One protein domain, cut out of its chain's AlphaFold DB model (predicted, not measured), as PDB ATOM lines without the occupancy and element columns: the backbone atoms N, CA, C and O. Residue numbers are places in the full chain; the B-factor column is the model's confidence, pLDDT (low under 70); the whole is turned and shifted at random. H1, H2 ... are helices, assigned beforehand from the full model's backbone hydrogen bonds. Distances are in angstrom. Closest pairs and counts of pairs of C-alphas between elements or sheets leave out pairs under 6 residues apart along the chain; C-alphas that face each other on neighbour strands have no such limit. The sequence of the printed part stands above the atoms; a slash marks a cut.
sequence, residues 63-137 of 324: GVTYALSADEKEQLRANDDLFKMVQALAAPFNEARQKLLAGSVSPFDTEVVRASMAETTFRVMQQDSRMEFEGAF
ATOM      1  N   GLY A  63       5.375  10.291  34.849       29.55
ATOM      2  CA  GLY A  63       6.407   9.242  34.774       29.55
ATOM      3  C   GLY A  63       6.802   8.606  36.115       29.55
ATOM      4  O   GLY A  63       7.941   8.172  36.275       29.55
ATOM      5  N   VAL A  64       5.892   8.563  37.096       33.12
ATOM      6  CA  VAL A  64       6.157   7.986  38.426       33.12
ATOM      7  C   VAL A  64       5.829   6.489  38.469       33.12
ATOM      8  O   VAL A  64       4.671   6.104  38.338       33.12
ATOM      9  N   THR A  65       6.828   5.647  38.747       35.28
ATOM     10  CA  THR A  65       6.643   4.202  38.973       35.28
ATOM     11  C   THR A  65       6.602   3.891  40.472       35.28
ATOM     12  O   THR A  65       7.563   4.143  41.201       35.28
ATOM     13  N   TYR A  66       5.498   3.314  40.950       38.03
ATOM     14  CA  TYR A  66       5.341   2.888  42.345       38.03
ATOM     15  C   TYR A  66       5.574   1.375  42.480       38.03
ATOM     16  O   TYR A  66       4.827   0.575  41.909       38.03
ATOM     17  N   ALA A  67       6.561   0.967  43.284       39.59
ATOM     18  CA  ALA A  67       6.730  -0.433  43.678       39.59
ATOM     19  C   ALA A  67       5.718  -0.772  44.784       39.59
ATOM     20  O   ALA A  67       5.964  -0.531  45.966       39.59
ATOM     21  N   LEU A  68       4.551  -1.253  44.359       44.31
ATOM     22  CA  LEU A  68       3.406  -1.646  45.178       44.31
ATOM     23  C   LEU A  68       2.906  -3.003  44.681       44.31
ATOM     24  O   LEU A  68       2.938  -3.260  43.473       44.31
ATOM     25  N   SER A  69       2.413  -3.847  45.585       44.47
ATOM     26  CA  SER A  69       1.685  -5.061  45.197       44.47
ATOM     27  C   SER A  69       0.400  -4.710  44.434       44.47
ATOM     28  O   SER A  69      -0.097  -3.585  44.512       44.47
ATOM     29  N   ALA A  70      -0.147  -5.665  43.676       49.53
ATOM     30  CA  ALA A  70      -1.381  -5.455  42.913       49.53
ATOM     31  C   ALA A  70      -2.544  -4.995  43.814       49.53
ATOM     32  O   ALA A  70      -3.216  -4.018  43.494       49.53
ATOM     33  N   ASP A  71      -2.686  -5.611  44.990       52.31
ATOM     34  CA  ASP A  71      -3.713  -5.262  45.974       52.31
ATOM     35  C   ASP A  71      -3.513  -3.853  46.551       52.31
ATOM     36  O   ASP A  71      -4.477  -3.115  46.751       52.31
ATOM     37  N   GLU A  72      -2.266  -3.433  46.784       54.03
ATOM     38  CA  GLU A  72      -1.959  -2.072  47.242       54.03
ATOM     39  C   GLU A  72      -2.227  -1.033  46.150       54.03
ATOM     40  O   GLU A  72      -2.743   0.044  46.449       54.03
ATOM     41  N   LYS A  73      -1.932  -1.352  44.881       52.84
ATOM     42  CA  LYS A  73      -2.280  -0.494  43.735       52.84
ATOM     43  C   LYS A  73      -3.794  -0.345  43.608       52.84
ATOM     44  O   LYS A  73      -4.274   0.757  43.350       52.84
ATOM     45  N   GLU A  74      -4.541  -1.424  43.803       54.53
ATOM     46  CA  GLU A  74      -6.000  -1.415  43.727       54.53
ATOM     47  C   GLU A  74      -6.631  -0.655  44.903       54.53
ATOM     48  O   GLU A  74      -7.516   0.170  44.691       54.53
ATOM     49  N   GLN A  75      -6.100  -0.807  46.120       57.66
ATOM     50  CA  GLN A  75      -6.509  -0.016  47.289       57.66
ATOM     51  C   GLN A  75      -6.188   1.476  47.148       57.66
ATOM     52  O   GLN A  75      -6.991   2.314  47.557       57.66
ATOM     53  N   LEU A  76      -5.044   1.823  46.551       58.62
ATOM     54  CA  LEU A  76      -4.686   3.209  46.245       58.62
ATOM     55  C   LEU A  76      -5.603   3.806  45.176       58.62
ATOM     56  O   LEU A  76      -6.126   4.894  45.375       58.62
ATOM     57  N   ARG A  77      -5.865   3.087  44.078       57.47
ATOM     58  CA  ARG A  77      -6.797   3.543  43.032       57.47
ATOM     59  C   ARG A  77      -8.236   3.671  43.546       57.47
ATOM     60  O   ARG A  77      -8.966   4.541  43.084       57.47
ATOM     61  N   ALA A  78      -8.643   2.824  44.492       58.75
ATOM     62  CA  ALA A  78      -9.971   2.858  45.104       58.75
ATOM     63  C   ALA A  78     -10.131   3.954  46.177       58.75
ATOM     64  O   ALA A  78     -11.258   4.238  46.586       58.75
ATOM     65  N   ASN A  79      -9.037   4.571  46.638       65.56
ATOM     66  CA  ASN A  79      -9.042   5.607  47.667       65.56
ATOM     67  C   ASN A  79      -8.318   6.869  47.172       65.56
ATOM     68  O   ASN A  79      -7.118   7.052  47.383       65.56
ATOM     69  N   ASP A  80      -9.088   7.747  46.528       63.38
ATOM     70  CA  ASP A  80      -8.620   8.996  45.913       63.38
ATOM     71  C   ASP A  80      -7.870   9.908  46.907       63.38
ATOM     72  O   ASP A  80      -6.867  10.527  46.552       63.38
ATOM     73  N   ASP A  81      -8.274   9.934  48.181       66.56
ATOM     74  CA  ASP A  81      -7.607  10.734  49.216       66.56
ATOM     75  C   ASP A  81      -6.247  10.143  49.624       66.56
ATOM     76  O   ASP A  81      -5.261  10.874  49.761       66.56
ATOM     77  N   LEU A  82      -6.152   8.814  49.757       55.22
ATOM     78  CA  LEU A  82      -4.882   8.124  50.016       55.22
ATOM     79  C   LEU A  82      -3.916   8.284  48.835       55.22
ATOM     80  O   LEU A  82      -2.726   8.524  49.037       55.22
ATOM     81  N   PHE A  83      -4.425   8.196  47.608       58.12
ATOM     82  CA  PHE A  83      -3.632   8.391  46.398       58.12
ATOM     83  C   PHE A  83      -3.104   9.823  46.276       58.12
ATOM     84  O   PHE A  83      -1.904  10.010  46.066       58.12
ATOM     85  N   LYS A  84      -3.950  10.837  46.499       61.31
ATOM     86  CA  LYS A  84      -3.527  12.247  46.538       61.31
ATOM     87  C   LYS A  84      -2.478  12.507  47.610       61.31
ATOM     88  O   LYS A  84      -1.540  13.260  47.371       61.31
ATOM     89  N   MET A  85      -2.599  11.872  48.772       59.91
ATOM     90  CA  MET A  85      -1.615  12.005  49.843       59.91
ATOM     91  C   MET A  85      -0.271  11.356  49.482       59.91
ATOM     92  O   MET A  85       0.773  11.959  49.710       59.91
ATOM     93  N   VAL A  86      -0.273  10.167  48.867       58.59
ATOM     94  CA  VAL A  86       0.960   9.528  48.374       58.59
ATOM     95  C   VAL A  86       1.615  10.370  47.280       58.59
ATOM     96  O   VAL A  86       2.827  10.566  47.322       58.59
ATOM     97  N   GLN A  87       0.840  10.937  46.353       60.03
ATOM     98  CA  GLN A  87       1.369  11.871  45.355       60.03
ATOM     99  C   GLN A  87       1.949  13.139  45.987       60.03
ATOM    100  O   GLN A  87       3.045  13.558  45.618       60.03
ATOM    101  N   ALA A  88       1.250  13.731  46.959       63.47
ATOM    102  CA  ALA A  88       1.715  14.925  47.661       63.47
ATOM    103  C   ALA A  88       3.035  14.683  48.413       63.47
ATOM    104  O   ALA A  88       3.836  15.604  48.553       63.47
ATOM    105  N   LEU A  89       3.289  13.448  48.856       62.03
ATOM    106  CA  LEU A  89       4.556  13.042  49.468       62.03
ATOM    107  C   LEU A  89       5.634  12.691  48.428       62.03
ATOM    108  O   LEU A  89       6.813  12.955  48.652       62.03
ATOM    109  N   ALA A  90       5.254  12.116  47.284       62.53
ATOM    110  CA  ALA A  90       6.186  11.688  46.242       62.53
ATOM    111  C   ALA A  90       6.696  12.843  45.364       62.53
ATOM    112  O   ALA A  90       7.841  12.809  44.916       62.53
ATOM    113  N   ALA A  91       5.876  13.868  45.113       71.25
ATOM    114  CA  ALA A  91       6.247  14.972  44.231       71.25
ATOM    115  C   ALA A  91       7.470  15.769  44.739       71.25
ATOM    116  O   ALA A  91       8.422  15.908  43.967       71.25
ATOM    117  N   PRO A  92       7.543  16.200  46.019       73.06
ATOM    118  CA  PRO A  92       8.728  16.884  46.544       73.06
ATOM    119  C   PRO A  92       9.986  16.007  46.509       73.06
ATOM    120  O   PRO A  92      11.072  16.492  46.199       73.06
ATOM    121  N   PHE A  93       9.840  14.705  46.781       75.00
ATOM    122  CA  PHE A  93      10.936  13.739  46.689       75.00
ATOM    123  C   PHE A  93      11.487  13.652  45.262       75.00
ATOM    124  O   PHE A  93      12.696  13.744  45.050       75.00
ATOM    125  N   ASN A  94      10.602  13.500  44.276       73.94
ATOM    126  CA  ASN A  94      10.984  13.398  42.871       73.94
ATOM    127  C   ASN A  94      11.621  14.693  42.366       73.94
ATOM    128  O   ASN A  94      12.629  14.637  41.665       73.94
ATOM    129  N   GLU A  95      11.084  15.851  42.749       80.00
ATOM    130  CA  GLU A  95      11.671  17.141  42.398       80.00
ATOM    131  C   GLU A  95      13.085  17.287  42.978       80.00
ATOM    132  O   GLU A  95      14.025  17.582  42.236       80.00
ATOM    133  N   ALA A  96      13.259  17.019  44.278       80.19
ATOM    134  CA  ALA A  96      14.569  17.043  44.923       80.19
ATOM    135  C   ALA A  96      15.541  16.082  44.224       80.19
ATOM    136  O   ALA A  96      16.645  16.466  43.849       80.19
ATOM    137  N   ARG A  97      15.099  14.854  43.946       84.31
ATOM    138  CA  ARG A  97      15.874  13.832  43.241       84.31
ATOM    139  C   ARG A  97      16.334  14.283  41.852       84.31
ATOM    140  O   ARG A  97      17.484  14.040  41.498       84.31
ATOM    141  N   GLN A  98      15.470  14.918  41.059       83.75
ATOM    142  CA  GLN A  98      15.858  15.412  39.732       83.75
ATOM    143  C   GLN A  98      16.895  16.533  39.830       83.75
ATOM    144  O   GLN A  98      17.856  16.536  39.064       83.75
ATOM    145  N   LYS A  99      16.755  17.442  40.804       85.62
ATOM    146  CA  LYS A  99      17.755  18.488  41.062       85.62
ATOM    147  C   LYS A  99      19.101  17.895  41.498       85.62
ATOM    148  O   LYS A  99      20.139  18.309  40.993       85.62
ATOM    149  N   LEU A 100      19.088  16.860  42.342       87.88
ATOM    150  CA  LEU A 100      20.295  16.121  42.735       87.88
ATOM    151  C   LEU A 100      20.974  15.441  41.533       87.88
ATOM    152  O   LEU A 100      22.176  15.585  41.343       87.88
ATOM    153  N   LEU A 101      20.211  14.780  40.653       85.94
ATOM    154  CA  LEU A 101      20.733  14.191  39.406       85.94
ATOM    155  C   LEU A 101      21.239  15.244  38.401       85.94
ATOM    156  O   LEU A 101      22.071  14.953  37.533       85.94
ATOM    157  N   ALA A 102      20.723  16.467  38.478       84.50
ATOM    158  CA  ALA A 102      21.226  17.598  37.710       84.50
ATOM    159  C   ALA A 102      22.507  18.203  38.320       84.50
ATOM    160  O   ALA A 102      23.203  18.938  37.626       84.50
ATOM    161  N   GLY A 103      22.820  17.883  39.582       86.38
ATOM    162  CA  GLY A 103      23.849  18.547  40.387       86.38
ATOM    163  C   GLY A 103      23.490  19.984  40.781       86.38
ATOM    164  O   GLY A 103      24.323  20.673  41.350       86.38
ATOM    165  N   SER A 104      22.259  20.434  40.514       90.88
ATOM    166  CA  SER A 104      21.852  21.842  40.635       90.88
ATOM    167  C   SER A 104      21.479  22.278  42.054       90.88
ATOM    168  O   SER A 104      21.098  23.427  42.271       90.88
ATOM    169  N   VAL A 105      21.558  21.365  43.020       92.06
ATOM    170  CA  VAL A 105      21.379  21.626  44.451       92.06
ATOM    171  C   VAL A 105      22.395  20.817  45.247       92.06
ATOM    172  O   VAL A 105      22.784  19.715  44.844       92.06
ATOM    173  N   SER A 106      22.782  21.344  46.408       91.31
ATOM    174  CA  SER A 106      23.660  20.633  47.333       91.31
ATOM    175  C   SER A 106      22.969  19.375  47.883       91.31
ATOM    176  O   SER A 106      21.796  19.446  48.267       91.31
ATOM    177  N   PRO A 107      23.675  18.232  48.003       89.56
ATOM    178  CA  PRO A 107      23.140  17.053  48.686       89.56
ATOM    179  C   PRO A 107      22.936  17.294  50.193       89.56
ATOM    180  O   PRO A 107      22.249  16.518  50.854       89.56
ATOM    181  N   PHE A 108      23.493  18.380  50.740       90.69
ATOM    182  CA  PHE A 108      23.353  18.781  52.141       90.69
ATOM    183  C   PHE A 108      22.289  19.866  52.358       90.69
ATOM    184  O   PHE A 108      22.085  20.311  53.490       90.69
ATOM    185  N   ASP A 109      21.603  20.301  51.298       91.56
ATOM    186  CA  ASP A 109      20.532  21.284  51.404       91.56
ATOM    187  C   ASP A 109      19.401  20.759  52.307       91.56
ATOM    188  O   ASP A 109      18.906  19.643  52.142       91.56
ATOM    189  N   THR A 110      18.978  21.567  53.281       89.50
ATOM    190  CA  THR A 110      18.000  21.141  54.293       89.50
ATOM    191  C   THR A 110      16.638  20.783  53.693       89.50
ATOM    192  O   THR A 110      15.967  19.880  54.199       89.50
ATOM    193  N   GLU A 111      16.198  21.462  52.632       89.56
ATOM    194  CA  GLU A 111      14.925  21.157  51.975       89.56
ATOM    195  C   GLU A 111      15.010  19.837  51.213       89.56
ATOM    196  O   GLU A 111      14.109  19.003  51.332       89.56
ATOM    197  N   VAL A 112      16.122  19.602  50.516       86.62
ATOM    198  CA  VAL A 112      16.402  18.328  49.839       86.62
ATOM    199  C   VAL A 112      16.476  17.186  50.853       86.62
ATOM    200  O   VAL A 112      15.838  16.147  50.673       86.62
ATOM    201  N   VAL A 113      17.223  17.362  51.941       84.12
ATOM    202  CA  VAL A 113      17.393  16.356  52.999       84.12
ATOM    203  C   VAL A 113      16.053  16.010  53.648       84.12
ATOM    204  O   VAL A 113      15.764  14.837  53.893       84.12
ATOM    205  N   ARG A 114      15.194  17.011  53.870       83.31
ATOM    206  CA  ARG A 114      13.843  16.798  54.397       83.31
ATOM    207  C   ARG A 114      12.952  16.069  53.393       83.31
ATOM    208  O   ARG A 114      12.300  15.100  53.771       83.31
ATOM    209  N   ALA A 115      12.932  16.505  52.133       80.00
ATOM    210  CA  ALA A 115      12.110  15.906  51.081       80.00
ATOM    211  C   ALA A 115      12.523  14.459  50.761       80.00
ATOM    212  O   ALA A 115      11.675  13.622  50.465       80.00
ATOM    213  N   SER A 116      13.820  14.156  50.858       74.19
ATOM    214  CA  SER A 116      14.389  12.813  50.676       74.19
ATOM    215  C   SER A 116      14.304  11.921  51.913       74.19
ATOM    216  O   SER A 116      14.572  10.725  51.817       74.19
ATOM    217  N   MET A 117      13.949  12.489  53.071       74.56
ATOM    218  CA  MET A 117      13.981  11.824  54.377       74.56
ATOM    219  C   MET A 117      15.359  11.277  54.782       74.56
ATOM    220  O   MET A 117      15.455  10.423  55.666       74.56
ATOM    221  N   ALA A 118      16.432  11.772  54.162       77.69
ATOM    222  CA  ALA A 118      17.767  11.211  54.309       77.69
ATOM    223  C   ALA A 118      18.278  11.278  55.758       77.69
ATOM    224  O   ALA A 118      18.845  10.302  56.246       77.69
ATOM    225  N   GLU A 119      18.010  12.367  56.487       78.38
ATOM    226  CA  GLU A 119      18.424  12.497  57.893       78.38
ATOM    227  C   GLU A 119      17.755  11.449  58.792       78.38
ATOM    228  O   GLU A 119      18.412  10.822  59.627       78.38
ATOM    229  N   THR A 120      16.451  11.225  58.611       75.25
ATOM    230  CA  THR A 120      15.701  10.224  59.378       75.25
ATOM    231  C   THR A 120      16.261   8.830  59.121       75.25
ATOM    232  O   THR A 120      16.518   8.087  60.066       75.25
ATOM    233  N   THR A 121      16.501   8.492  57.853       70.81
ATOM    234  CA  THR A 121      17.093   7.209  57.460       70.81
ATOM    235  C   THR A 121      18.484   7.037  58.061       70.81
ATOM    236  O   THR A 121      18.754   6.015  58.690       70.81
ATOM    237  N   PHE A 122      19.343   8.054  57.956       74.50
ATOM    238  CA  PHE A 122      20.687   8.013  58.521       74.50
ATOM    239  C   PHE A 122      20.671   7.787  60.032       74.50
ATOM    240  O   PHE A 122      21.375   6.909  60.511       74.50
ATOM    241  N   ARG A 123      19.829   8.499  60.791       73.19
ATOM    242  CA  ARG A 123      19.728   8.323  62.253       73.19
ATOM    243  C   ARG A 123      19.225   6.938  62.665       73.19
ATOM    244  O   ARG A 123      19.593   6.450  63.727       73.19
ATOM    245  N   VAL A 124      18.360   6.317  61.861       71.44
ATOM    246  CA  VAL A 124      17.873   4.952  62.122       71.44
ATOM    247  C   VAL A 124      18.956   3.915  61.824       71.44
ATOM    248  O   VAL A 124      19.076   2.931  62.553       71.44
ATOM    249  N   MET A 125      19.741   4.130  60.768       69.25
ATOM    250  CA  MET A 125      20.772   3.188  60.323       69.25
ATOM    251  C   MET A 125      22.093   3.341  61.083       69.25
ATOM    252  O   MET A 125      22.777   2.349  61.319       69.25
ATOM    253  N   GLN A 126      22.445   4.561  61.489       75.12
ATOM    254  CA  GLN A 126      23.725   4.889  62.098       75.12
ATOM    255  C   GLN A 126      23.549   5.255  63.571       75.12
ATOM    256  O   GLN A 126      23.009   6.302  63.917       75.12
ATOM    257  N   GLN A 127      24.043   4.381  64.448       76.62
ATOM    258  CA  GLN A 127      23.987   4.581  65.902       76.62
ATOM    259  C   GLN A 127      25.245   5.252  66.473       76.62
ATOM    260  O   GLN A 127      25.277   5.596  67.653       76.62
ATOM    261  N   ASP A 128      26.287   5.436  65.658       80.94
ATOM    262  CA  ASP A 128      27.539   6.060  66.085       80.94
ATOM    263  C   ASP A 128      27.468   7.585  65.960       80.94
ATOM    264  O   ASP A 128      27.355   8.125  64.860       80.94
ATOM    265  N   SER A 129      27.579   8.276  67.093       81.38
ATOM    266  CA  SER A 129      27.526   9.737  67.176       81.38
ATOM    267  C   SER A 129      28.764  10.446  66.623       81.38
ATOM    268  O   SER A 129      28.734  11.668  66.477       81.38
ATOM    269  N   ARG A 130      29.848   9.718  66.325       85.94
ATOM    270  CA  ARG A 130      31.051  10.274  65.685       85.94
ATOM    271  C   ARG A 130      30.866  10.482  64.183       85.94
ATOM    272  O   ARG A 130      31.630  11.229  63.584       85.94
ATOM    273  N   MET A 131      29.886   9.806  63.589       83.31
ATOM    274  CA  MET A 131      29.665   9.804  62.149       83.31
ATOM    275  C   MET A 131      28.839  11.015  61.728       83.31
ATOM    276  O   MET A 131      27.818  11.338  62.334       83.31
ATOM    277  N   GLU A 132      29.269  11.669  60.658       84.56
ATOM    278  CA  GLU A 132      28.580  12.799  60.056       84.56
ATOM    279  C   GLU A 132      27.472  12.321  59.115       84.56
ATOM    280  O   GLU A 132      27.610  11.317  58.411       84.56
ATOM    281  N   PHE A 133      26.358  13.053  59.102       80.56
ATOM    282  CA  PHE A 133      25.252  12.780  58.194       80.56
ATOM    283  C   PHE A 133      25.702  12.938  56.742       80.56
ATOM    284  O   PHE A 133      26.236  13.969  56.343       80.56
ATOM    285  N   GLU A 134      25.447  11.903  55.950       74.12
ATOM    286  CA  GLU A 134      25.954  11.807  54.590       74.12
ATOM    287  C   GLU A 134      25.279  12.787  53.612       74.12
ATOM    288  O   GLU A 134      25.906  13.159  52.630       74.12
ATOM    289  N   GLY A 135      24.073  13.291  53.878       85.31
ATOM    290  CA  GLY A 135      23.306  14.064  52.892       85.31
ATOM    291  C   GLY A 135      22.393  13.173  52.046       85.31
ATOM    292  O   GLY A 135      22.240  11.979  52.301       85.31
ATOM    293  N   ALA A 136      21.734  13.764  51.053       87.38
ATOM    294  CA  ALA A 136      20.844  13.076  50.127       87.38
ATOM    295  C   ALA A 136      21.520  12.906  48.760       87.38
ATOM    296  O   ALA A 136      21.636  13.867  48.006       87.38
ATOM    297  N   PHE A 137      21.918  11.679  48.410       86.94
ATOM    298  CA  PHE A 137      22.455  11.364  47.082       86.94
ATOM    299  C   PHE A 137      21.435  10.598  46.258       86.94
ATOM    300  O   PHE A 137      20.859   9.602  46.698       86.94
TER     301      PHE A 137
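AT A GLANCE: This is residues 63 to 137 of the 324 residues of an uncharacterized protein of Paracoccus limosus (UniProt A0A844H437). One long helix, H2, makes most of the longest axis; short H1 turns off at its first end, while short H3 packs across its later half and H4 leads on outward from H3. Beyond H4 the last stretch, residues 126 to 137, makes a wide loop that folds back toward H3; the end of H4 and the first part of this loop, residues 124 to 130, stick out. The printed part has 75 residues with four named helices, in the order H1, H2, H3, H4, and no named strand; the class is all helix. The whole is loose, with a radius of gyration of the C-alphas of 15.2 A, and spans 46 by 30 by 18 A, only just elongated.

HOW THE PARTS SIT: H2, residues 80 to 102, touches H3, residues 110 to 116, with its residues 92 to 97 alone. Their closest C-alphas, those of Phe 93 and Ala 115, are 5.0 A apart, and they run opposite ways at a steep tilt of 58 degrees. H1, residues 70 to 78, and H2 touch only at the corner by their tight link, and only just, with 3 pairs of C-alphas within 8 A; the closest are those of Leu 76 and Phe 83, 5.3 A apart. H4, residues 118 to 125, is close to H3 but not clearly touching: their closest C-alphas, Val 113 and Glu 119, are 6.3 A apart. H1 is apart from H3 and H4, and H2 from H4. Every O i to N i+4 pair is within hydrogen-bond range in H1, H3 and H4, and 17 of 19 are in H2.

IN THESE COORDINATES: H2 is 32.1 A long, from C-alpha 80 at (-8.620, 8.996, 45.913) to C-alpha 102 at (21.226, 17.598, 37.710). H1 measures 12.2 A, H3 9.8 A and H4 10.5 A; H4 ends at C-alpha 125, (20.772, 3.188, 60.323).

THE WHOLE: The C-alphas of Ala 78 and Arg 130 are the two farthest apart, 46.5 A. The printed part has no cut, and no link is long. The pLDDT of this model is under 70 at residues 63 to 90 and 125.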